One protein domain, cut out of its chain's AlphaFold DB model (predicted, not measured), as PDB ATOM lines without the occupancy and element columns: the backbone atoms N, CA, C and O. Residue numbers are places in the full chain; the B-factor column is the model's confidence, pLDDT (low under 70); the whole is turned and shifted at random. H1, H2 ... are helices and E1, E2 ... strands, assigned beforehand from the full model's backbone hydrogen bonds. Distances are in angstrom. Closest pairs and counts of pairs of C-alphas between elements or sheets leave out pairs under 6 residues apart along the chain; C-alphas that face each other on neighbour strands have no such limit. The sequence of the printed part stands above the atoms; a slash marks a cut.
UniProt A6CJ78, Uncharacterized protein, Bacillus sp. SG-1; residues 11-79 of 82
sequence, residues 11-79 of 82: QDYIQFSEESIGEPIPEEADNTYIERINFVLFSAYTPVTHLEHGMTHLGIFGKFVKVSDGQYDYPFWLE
ATOM      1  N   GLN A  11      44.486  33.092  38.671       88.25
ATOM      2  CA  GLN A  11      45.044  33.194  37.320       88.25
ATOM      3  C   GLN A  11      45.852  31.948  36.954       88.25
ATOM      4  O   GLN A  11      45.692  31.414  35.861       88.25
ATOM      5  N   ASP A  12      46.659  31.445  37.895       90.06
ATOM      6  CA  ASP A  12      47.432  30.214  37.697       90.06
ATOM      7  C   ASP A  12      46.500  29.024  37.432       90.06
ATOM      8  O   ASP A  12      46.824  28.146  36.636       90.06
ATOM      9  N   TYR A  13      45.331  28.997  38.084       89.06
ATOM     10  CA  TYR A  13      44.333  27.950  37.877       89.06
ATOM     11  C   TYR A  13      43.665  28.039  36.504       89.06
ATOM     12  O   TYR A  13      43.462  27.013  35.862       89.06
ATOM     13  N   ILE A  14      43.352  29.251  36.037       87.94
ATOM     14  CA  ILE A  14      42.790  29.473  34.696       87.94
ATOM     15  C   ILE A  14      43.775  28.992  33.637       87.94
ATOM     16  O   ILE A  14      43.409  28.171  32.800       87.94
ATOM     17  N   GLN A  15      45.039  29.411  33.745       88.88
ATOM     18  CA  GLN A  15      46.092  28.969  32.839       88.88
ATOM     19  C   GLN A  15      46.264  27.442  32.879       88.88
ATOM     20  O   GLN A  15      46.315  26.794  31.838       88.88
ATOM     21  N   PHE A  16      46.304  26.840  34.072       88.19
ATOM     22  CA  PHE A  16      46.370  25.385  34.224       88.19
ATOM     23  C   PHE A  16      45.189  24.675  33.549       88.19
ATOM     24  O   PHE A  16      45.379  23.644  32.903       88.19
ATOM     25  N   SER A  17      43.973  25.202  33.702       82.94
ATOM     26  CA  SER A  17      42.770  24.616  33.114       82.94
ATOM     27  C   SER A  17      42.779  24.717  31.588       82.94
ATOM     28  O   SER A  17      42.471  23.733  30.920       82.94
ATOM     29  N   GLU A  18      43.181  25.866  31.042       84.06
ATOM     30  CA  GLU A  18      43.383  26.081  29.605       84.06
ATOM     31  C   GLU A  18      44.393  25.087  29.022       84.06
ATOM     32  O   GLU A  18      44.121  24.432  28.017       84.06
ATOM     33  N   GLU A  19      45.539  24.924  29.687       85.38
ATOM     34  CA  GLU A  19      46.594  23.996  29.274       85.38
ATOM     35  C   GLU A  19      46.164  22.522  29.383       85.38
ATOM     36  O   GLU A  19      46.587  21.695  28.574       85.38
ATOM     37  N   SER A  20      45.335  22.180  30.375       78.31
ATOM     38  CA  SER A  20      44.953  20.790  30.669       78.31
ATOM     39  C   SER A  20      43.757  20.293  29.857       78.31
ATOM     40  O   SER A  20      43.715  19.118  29.495       78.31
ATOM     41  N   ILE A  21      42.769  21.158  29.611       69.06
ATOM     42  CA  ILE A  21      41.471  20.795  29.016       69.06
ATOM     43  C   ILE A  21      41.364  21.318  27.572       69.06
ATOM     44  O   ILE A  21      40.572  20.804  26.787       69.06
ATOM     45  N   GLY A  22      42.204  22.285  27.182       60.00
ATOM     46  CA  GLY A  22      42.251  22.841  25.828       60.00
ATOM     47  C   GLY A  22      41.155  23.865  25.523       60.00
ATOM     48  O   GLY A  22      41.161  24.443  24.438       60.00
ATOM     49  N   GLU A  23      40.248  24.122  26.468       58.50
ATOM     50  CA  GLU A  23      39.232  25.166  26.375       58.50
ATOM     51  C   GLU A  23      39.426  26.182  27.508       58.50
ATOM     52  O   GLU A  23      39.583  25.781  28.668       58.50
ATOM     53  N   PRO A  24      39.433  27.492  27.203       60.81
ATOM     54  CA  PRO A  24      39.429  28.508  28.240       60.81
ATOM     55  C   PRO A  24      38.150  28.384  29.048       60.81
ATOM     56  O   PRO A  24      37.063  28.373  28.474       60.81
ATOM     57  N   ILE A  25      38.280  28.307  30.379       64.19
ATOM     58  CA  ILE A  25      37.141  28.573  31.260       64.19
ATOM     59  C   ILE A  25      36.756  30.008  30.926       64.19
ATOM     60  O   ILE A  25      37.559  30.904  31.199       64.19
ATOM     61  N   PRO A  26      35.599  30.252  30.295       58.53
ATOM     62  CA  PRO A  26      35.268  31.600  29.918       58.53
ATOM     63  C   PRO A  26      35.090  32.383  31.212       58.53
ATOM     64  O   PRO A  26      34.156  32.135  31.978       58.53
ATOM     65  N   GLU A  27      36.021  33.296  31.482       57.22
ATOM     66  CA  GLU A  27      35.807  34.316  32.489       57.22
ATOM     67  C   GLU A  27      34.526  35.043  32.066       57.22
ATOM     68  O   GLU A  27      34.510  35.770  31.077       57.22
ATOM     69  N   GLU A  28      33.427  34.771  32.771       56.00
ATOM     70  CA  GLU A  28      32.142  35.459  32.619       56.00
ATOM     71  C   GLU A  28      31.262  35.087  31.403       56.00
ATOM     72  O   GLU A  28      30.314  35.820  31.117       56.00
ATOM     73  N   ALA A  29      31.460  33.945  30.722       55.16
ATOM     74  CA  ALA A  29      30.408  33.445  29.816       55.16
ATOM     75  C   ALA A  29      29.380  32.601  30.586       55.16
ATOM     76  O   ALA A  29      29.725  31.616  31.240       55.16
ATOM     77  N   ASP A  30      28.120  33.040  30.520       61.03
ATOM     78  CA  ASP A  30      26.902  32.364  30.983       61.03
ATOM     79  C   ASP A  30      27.052  31.546  32.280       61.03
ATOM     80  O   ASP A  30      27.150  30.323  32.280       61.03
ATOM     81  N   ASN A  31      26.996  32.236  33.424       67.50
ATOM     82  CA  ASN A  31      26.959  31.628  34.764       67.50
ATOM     83  C   ASN A  31      28.147  30.705  35.091       67.50
ATOM     84  O   ASN A  31      27.996  29.802  35.919       67.50
ATOM     85  N   THR A  32      29.307  30.936  34.468       74.12
ATOM     86  CA  THR A  32      30.552  30.234  34.794       74.12
ATOM     87  C   THR A  32      31.446  31.092  35.685       74.12
ATOM     88  O   THR A  32      31.811  32.210  35.321       74.12
ATOM     89  N   TYR A  33      31.819  30.585  36.859       83.56
ATOM     90  CA  TYR A  33      32.793  31.221  37.750       83.56
ATOM     91  C   TYR A  33      33.686  30.180  38.424       83.56
ATOM     92  O   TYR A  33      33.386  28.995  38.433       83.56
ATOM     93  N   ILE A  34      34.814  30.616  38.985       87.25
ATOM     94  CA  ILE A  34      35.699  29.746  39.767       87.25
ATOM     95  C   ILE A  34      35.497  30.077  41.235       87.25
ATOM     96  O   ILE A  34      35.849  31.173  41.683       87.25
ATOM     97  N   GLU A  35      34.953  29.120  41.966       88.06
ATOM     98  CA  GLU A  35      34.939  29.119  43.415       88.06
ATOM     99  C   GLU A  35      36.350  28.845  43.933       88.06
ATOM    100  O   GLU A  35      37.047  27.937  43.465       88.06
ATOM    101  N   ARG A  36      36.793  29.668  44.886       90.50
ATOM    102  CA  ARG A  36      38.110  29.549  45.508       90.50
ATOM    103  C   ARG A  36      37.981  29.612  47.017       90.50
ATOM    104  O   ARG A  36      37.669  30.668  47.562       90.50
ATOM    105  N   ILE A  37      38.373  28.534  47.682       90.06
ATOM    106  CA  ILE A  37      38.436  28.467  49.143       90.06
ATOM    107  C   ILE A  37      39.903  28.491  49.564       90.06
ATOM    108  O   ILE A  37      40.704  27.668  49.118       90.06
ATOM    109  N   ASN A  38      40.278  29.457  50.405       89.88
ATOM    110  CA  ASN A  38      41.653  29.626  50.870       89.88
ATOM    111  C   ASN A  38      41.864  28.960  52.230       89.88
ATOM    112  O   ASN A  38      41.220  29.320  53.210       89.88
ATOM    113  N   PHE A  39      42.842  28.062  52.300       84.94
ATOM    114  CA  PHE A  39      43.353  27.491  53.542       84.94
ATOM    115  C   PHE A  39      44.746  28.052  53.849       84.94
ATOM    116  O   PHE A  39      45.370  28.736  53.037       84.94
ATOM    117  N   VAL A  40      45.262  27.746  55.042       82.44
ATOM    118  CA  VAL A  40      46.560  28.258  55.517       82.44
ATOM    119  C   VAL A  40      47.721  27.848  54.597       82.44
ATOM    120  O   VAL A  40      48.655  28.624  54.415       82.44
ATOM    121  N   LEU A  41      47.674  26.643  54.015       83.50
ATOM    122  CA  LEU A  41      48.778  26.069  53.230       83.50
ATOM    123  C   LEU A  41      48.446  25.819  51.752       83.50
ATOM    124  O   LEU A  41      49.354  25.558  50.965       83.50
ATOM    125  N   PHE A  42      47.173  25.868  51.372       90.00
ATOM    126  CA  PHE A  42      46.693  25.525  50.033       90.00
ATOM    127  C   PHE A  42      45.353  26.213  49.761       90.00
ATOM    128  O   PHE A  42      44.749  26.775  50.671       90.00
ATOM    129  N   SER A  43      44.863  26.152  48.528       91.44
ATOM    130  CA  SER A  43      43.497  26.566  48.183       91.44
ATOM    131  C   SER A  43      42.786  25.482  47.385       91.44
ATOM    132  O   SER A  43      43.436  24.723  46.672       91.44
ATOM    133  N   ALA A  44      41.464  25.417  47.487       92.12
ATOM    134  CA  ALA A  44      40.634  24.640  46.575       92.12
ATOM    135  C   ALA A  44      40.112  25.545  45.452       92.12
ATOM    136  O   ALA A  44      39.814  26.715  45.699       92.12
ATOM    137  N   TYR A  45      40.030  24.997  44.242       90.69
ATOM    138  CA  TYR A  45      39.537  25.656  43.038       90.69
ATOM    139  C   TYR A  45      38.503  24.768  42.366       90.69
ATOM    140  O   TYR A  45      38.826  23.643  41.974       90.69
ATOM    141  N   THR A  46      37.293  25.291  42.198       89.19
ATOM    142  CA  THR A  46      36.190  24.562  41.575       89.19
ATOM    143  C   THR A  46      35.535  25.456  40.529       89.19
ATOM    144  O   THR A  46      35.037  26.526  40.876       89.19
ATOM    145  N   PRO A  47      35.548  25.078  39.240       86.38
ATOM    146  CA  PRO A  47      34.763  25.780  38.240       86.38
ATOM    147  C   PRO A  47      33.293  25.424  38.467       86.38
ATOM    148  O   PRO A  47      32.962  24.255  38.628       86.38
ATOM    149  N   VAL A  48      32.420  26.417  38.503       83.50
ATOM    150  CA  VAL A  48      30.977  26.255  38.661       83.50
ATOM    151  C   VAL A  48      30.324  26.786  37.397       83.50
ATOM    152  O   VAL A  48      30.526  27.952  37.070       83.50
ATOM    153  N   THR A  49      29.550  25.952  36.706       79.69
ATOM    154  CA  THR A  49      28.837  26.300  35.466       79.69
ATOM    155  C   THR A  49      27.360  25.988  35.650       79.69
ATOM    156  O   THR A  49      27.020  24.874  36.025       79.69
ATOM    157  N   HIS A  50      26.463  26.950  35.408       74.12
ATOM    158  CA  HIS A  50      25.005  26.741  35.504       74.12
ATOM    159  C   HIS A  50      24.531  26.025  36.797       74.12
ATOM    160  O   HIS A  50      23.565  25.269  36.759       74.12
ATOM    161  N   LEU A  51      25.171  26.312  37.946       71.69
ATOM    162  CA  LEU A  51      24.947  25.705  39.281       71.69
ATOM    163  C   LEU A  51      25.537  24.302  39.496       71.69
ATOM    164  O   LEU A  51      25.342  23.711  40.558       71.69
ATOM    165  N   GLU A  52      26.293  23.782  38.539       76.81
ATOM    166  CA  GLU A  52      26.973  22.498  38.655       76.81
ATOM    167  C   GLU A  52      28.457  22.708  38.970       76.81
ATOM    168  O   GLU A  52      29.155  23.470  38.300       76.81
ATOM    169  N   HIS A  53      28.942  22.023  40.006       82.25
ATOM    170  CA  HIS A  53      30.354  22.038  40.372       82.25
ATOM    171  C   HIS A  53      31.125  21.134  39.416       82.25
ATOM    172  O   HIS A  53      30.860  19.941  39.347       82.25
ATOM    173  N   GLY A  54      32.094  21.673  38.693       81.62
ATOM    174  CA  GLY A  54      33.040  20.900  37.903       81.62
ATOM    175  C   GLY A  54      34.124  20.241  38.763       81.62
ATOM    176  O   GLY A  54      34.020  20.123  39.986       81.62
ATOM    177  N   MET A  55      35.198  19.801  38.107       86.50
ATOM    178  CA  MET A  55      36.318  19.125  38.768       86.50
ATOM    179  C   MET A  55      37.014  20.053  39.769       86.50
ATOM    180  O   MET A  55      37.451  21.148  39.412       86.50
ATOM    181  N   THR A  56      37.159  19.601  41.017       89.31
ATOM    182  CA  THR A  56      37.831  20.389  42.060       89.31
ATOM    183  C   THR A  56      39.315  20.053  42.125       89.31
ATOM    184  O   THR A  56      39.704  18.881  42.186       89.31
ATOM    185  N   HIS A  57      40.144  21.091  42.190       91.44
ATOM    186  CA  HIS A  57      41.592  20.981  42.299       91.44
ATOM    187  C   HIS A  57      42.106  21.649  43.575       91.44
ATOM    188  O   HIS A  57      41.712  22.763  43.911       91.44
ATOM    189  N   LEU A  58      43.046  21.002  44.260       92.44
ATOM    190  CA  LEU A  58      43.844  21.630  45.307       92.44
ATOM    191  C   LEU A  58      45.073  22.290  44.693       92.44
ATOM    192  O   LEU A  58      45.936  21.614  44.132       92.44
ATOM    193  N   GLY A  59      45.159  23.608  44.836       91.19
ATOM    194  CA  GLY A  59      46.356  24.385  44.572       91.19
ATOM    195  C   GLY A  59      47.297  24.333  45.768       91.19
ATOM    196  O   GLY A  59      46.989  24.889  46.822       91.19
ATOM    197  N   ILE A  60      48.452  23.691  45.618       91.19
ATOM    198  CA  ILE A  60      49.496  23.640  46.645       91.19
ATOM    199  C   ILE A  60      50.872  23.667  45.987       91.19
ATOM    200  O   ILE A  60      51.116  22.981  44.996       91.19
ATOM    201  N   PHE A  61      51.787  24.468  46.534       87.19
ATOM    202  CA  PHE A  61      53.169  24.558  46.058       87.19
ATOM    203  C   PHE A  61      53.299  24.784  44.535       87.19
ATOM    204  O   PHE A  61      54.091  24.116  43.867       87.19
ATOM    205  N   GLY A  62      52.505  25.700  43.968       84.94
ATOM    206  CA  GLY A  62      52.519  25.982  42.526       84.94
ATOM    207  C   GLY A  62      51.940  24.872  41.635       84.94
ATOM    208  O   GLY A  62      52.138  24.911  40.427       84.94
ATOM    209  N   LYS A  63      51.275  23.860  42.204       88.50
ATOM    210  CA  LYS A  63      50.685  22.735  41.466       88.50
ATOM    211  C   LYS A  63      49.199  22.608  41.755       88.50
ATOM    212  O   LYS A  63      48.756  22.966  42.843       88.50
ATOM    213  N   PHE A  64      48.472  22.015  40.814       90.75
ATOM    214  CA  PHE A  64      47.067  21.659  40.962       90.75
ATOM    215  C   PHE A  64      46.914  20.141  41.008       90.75
ATOM    216  O   PHE A  64      47.398  19.428  40.130       90.75
ATOM    217  N   VAL A  65      46.268  19.641  42.058       90.00
ATOM    218  CA  VAL A  65      45.989  18.215  42.248       90.00
ATOM    219  C   VAL A  65      44.484  18.021  42.227       90.00
ATOM    220  O   VAL A  65      43.784  18.586  43.064       90.00
ATOM    221  N   LYS A  66      43.979  17.225  41.283       89.62
ATOM    222  CA  LYS A  66      42.555  16.883  41.231       89.62
ATOM    223  C   LYS A  66      42.164  16.103  42.487       89.62
ATOM    224  O   LYS A  66      42.811  15.114  42.824       89.62
ATOM    225  N   VAL A  67      41.103  16.545  43.153       88.06
ATOM    226  CA  VAL A  67      40.547  15.892  44.351       88.06
ATOM    227  C   VAL A  67      39.083  15.497  44.200       88.06
ATOM    228  O   VAL A  67      38.565  14.779  45.049       88.06
ATOM    229  N   SER A  68      38.430  15.942  43.127       84.88
ATOM    230  CA  SER A  68      37.075  15.537  42.767       84.88
ATOM    231  C   SER A  68      36.878  15.611  41.256       84.88
ATOM    232  O   SER A  68      37.427  16.498  40.598       84.88
ATOM    233  N   ASP A  69      36.071  14.689  40.737       78.75
ATOM    234  CA  ASP A  69      35.662  14.623  39.335       78.75
ATOM    235  C   ASP A  69      34.459  15.533  39.001       78.75
ATOM    236  O   ASP A  69      34.140  15.703  37.827       78.75
ATOM    237  N   GLY A  70      33.846  16.190  39.998       69.75
ATOM    238  CA  GLY A  70      32.722  17.118  39.813       69.75
ATOM    239  C   GLY A  70      31.340  16.455  39.705       69.75
ATOM    240  O   GLY A  70      31.193  15.252  39.902       69.75
ATOM    241  N   GLN A  71      30.327  17.294  39.456       61.72
ATOM    242  CA  GLN A  71      28.887  17.105  39.185       61.72
ATOM    243  C   GLN A  71      28.060  16.252  40.168       61.72
ATOM    244  O   GLN A  71      26.848  16.425  40.220       61.72
ATOM    245  N   TYR A  72      28.688  15.410  40.992       53.38
ATOM    246  CA  TYR A  72      28.080  14.629  42.082       53.38
ATOM    247  C   TYR A  72      29.045  14.354  43.249       53.38
ATOM    248  O   TYR A  72      28.591  13.982  44.325       53.38
ATOM    249  N   ASP A  73      30.349  14.579  43.058       60.69
ATOM    250  CA  ASP A  73      31.393  14.336  44.062       60.69
ATOM    251  C   ASP A  73      32.046  15.641  44.548       60.69
ATOM    252  O   ASP A  73      33.249  15.666  44.832       60.69
ATOM    253  N   TYR A  74      31.306  16.760  44.633       70.31
ATOM    254  CA  TYR A  74      31.853  17.948  45.307       70.31
ATOM    255  C   TYR A  74      32.315  17.528  46.710       70.31
ATOM    256  O   TYR A  74      31.549  16.881  47.431       70.31
ATOM    257  N   PRO A  75      33.571  17.806  47.100       75.38
ATOM    258  CA  PRO A  75      34.072  17.290  48.361       75.38
ATOM    259  C   PRO A  75      33.247  17.849  49.526       75.38
ATOM    260  O   PRO A  75      33.368  19.024  49.846       75.38
ATOM    261  N   PHE A  76      32.454  17.004  50.198       76.44
ATOM    262  CA  PHE A  76      31.535  17.430  51.273       76.44
ATOM    263  C   PHE A  76      32.223  18.267  52.364       76.44
ATOM    264  O   PHE A  76      31.614  19.112  53.008       76.44
ATOM    265  N   TRP A  77      33.517  18.029  52.598       78.00
ATOM    266  CA  TRP A  77      34.288  18.760  53.596       78.00
ATOM    267  C   TRP A  77      34.545  20.223  53.202       78.00
ATOM    268  O   TRP A  77      34.818  21.028  54.087       78.00
ATOM    269  N   LEU A  78      34.455  20.572  51.914       80.06
ATOM    270  CA  LEU A  78      34.549  21.948  51.422       80.06
ATOM    271  C   LEU A  78      33.260  22.742  51.662       80.06
ATOM    272  O   LEU A  78      33.353  23.948  51.863       80.06
ATOM    273  N   GLU A  79      32.095  22.089  51.763       78.75
ATOM    274  CA  GLU A  79      30.822  22.768  52.077       78.75
ATOM    275  C   GLU A  79      30.866  23.499  53.428       78.75
ATOM    276  O   GLU A  79      30.181  24.495  53.619       78.75
TER     277      GLU A  79
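AT A GLANCE: This is residues 11 to 79 of the 82 residues of an uncharacterized protein of Bacillus sp. SG-1 (UniProt A6CJ78). A strongly twisted sheet of four antiparallel strands, E1 to E4, has one helix, H1, slantwise over one face. The printed part has 69 residues, in the order H1 E1 E2 E3 E4; the sheet runs E1 - E2 - E3 - E4, and the class is mixed. It is compact, with a radius of gyration of the C-alphas of 11.4 A and spans of 31 by 24 by 17 A.

IN THESE COORDINATES: H1, residues 11 to 21, runs 15.3 A from C-alpha 11 at (45.044, 33.194, 37.320). E1, residues 32 to 38, measures 19.5 A; E2, residues 43 to 49, 19.4 A; E3, residues 56 to 60, 12.9 A. E4, residues 63 to 68, measures 15.5 A and ends at C-alpha 68 at (37.075, 15.537, 42.767).

HOW THE PARTS SIT: H1 is on the sheet at a height of 8.4 A; its closest C-alphas to E2 are Tyr 13 and Tyr 45, 7.4 A. Every O i to N i+4 pair in H1 is within hydrogen-bond range. The strands form a meander, each the antiparallel neighbour of the one before, with N 35 and O 46 at 2.8 A, N 45 and O 57 at 2.8 A, and N 58 and O 65 at 2.8 A.

THE WHOLE: The printed part has no cut and no long link. Residues 21 to 31 and 70 to 73 have pLDDT under 70.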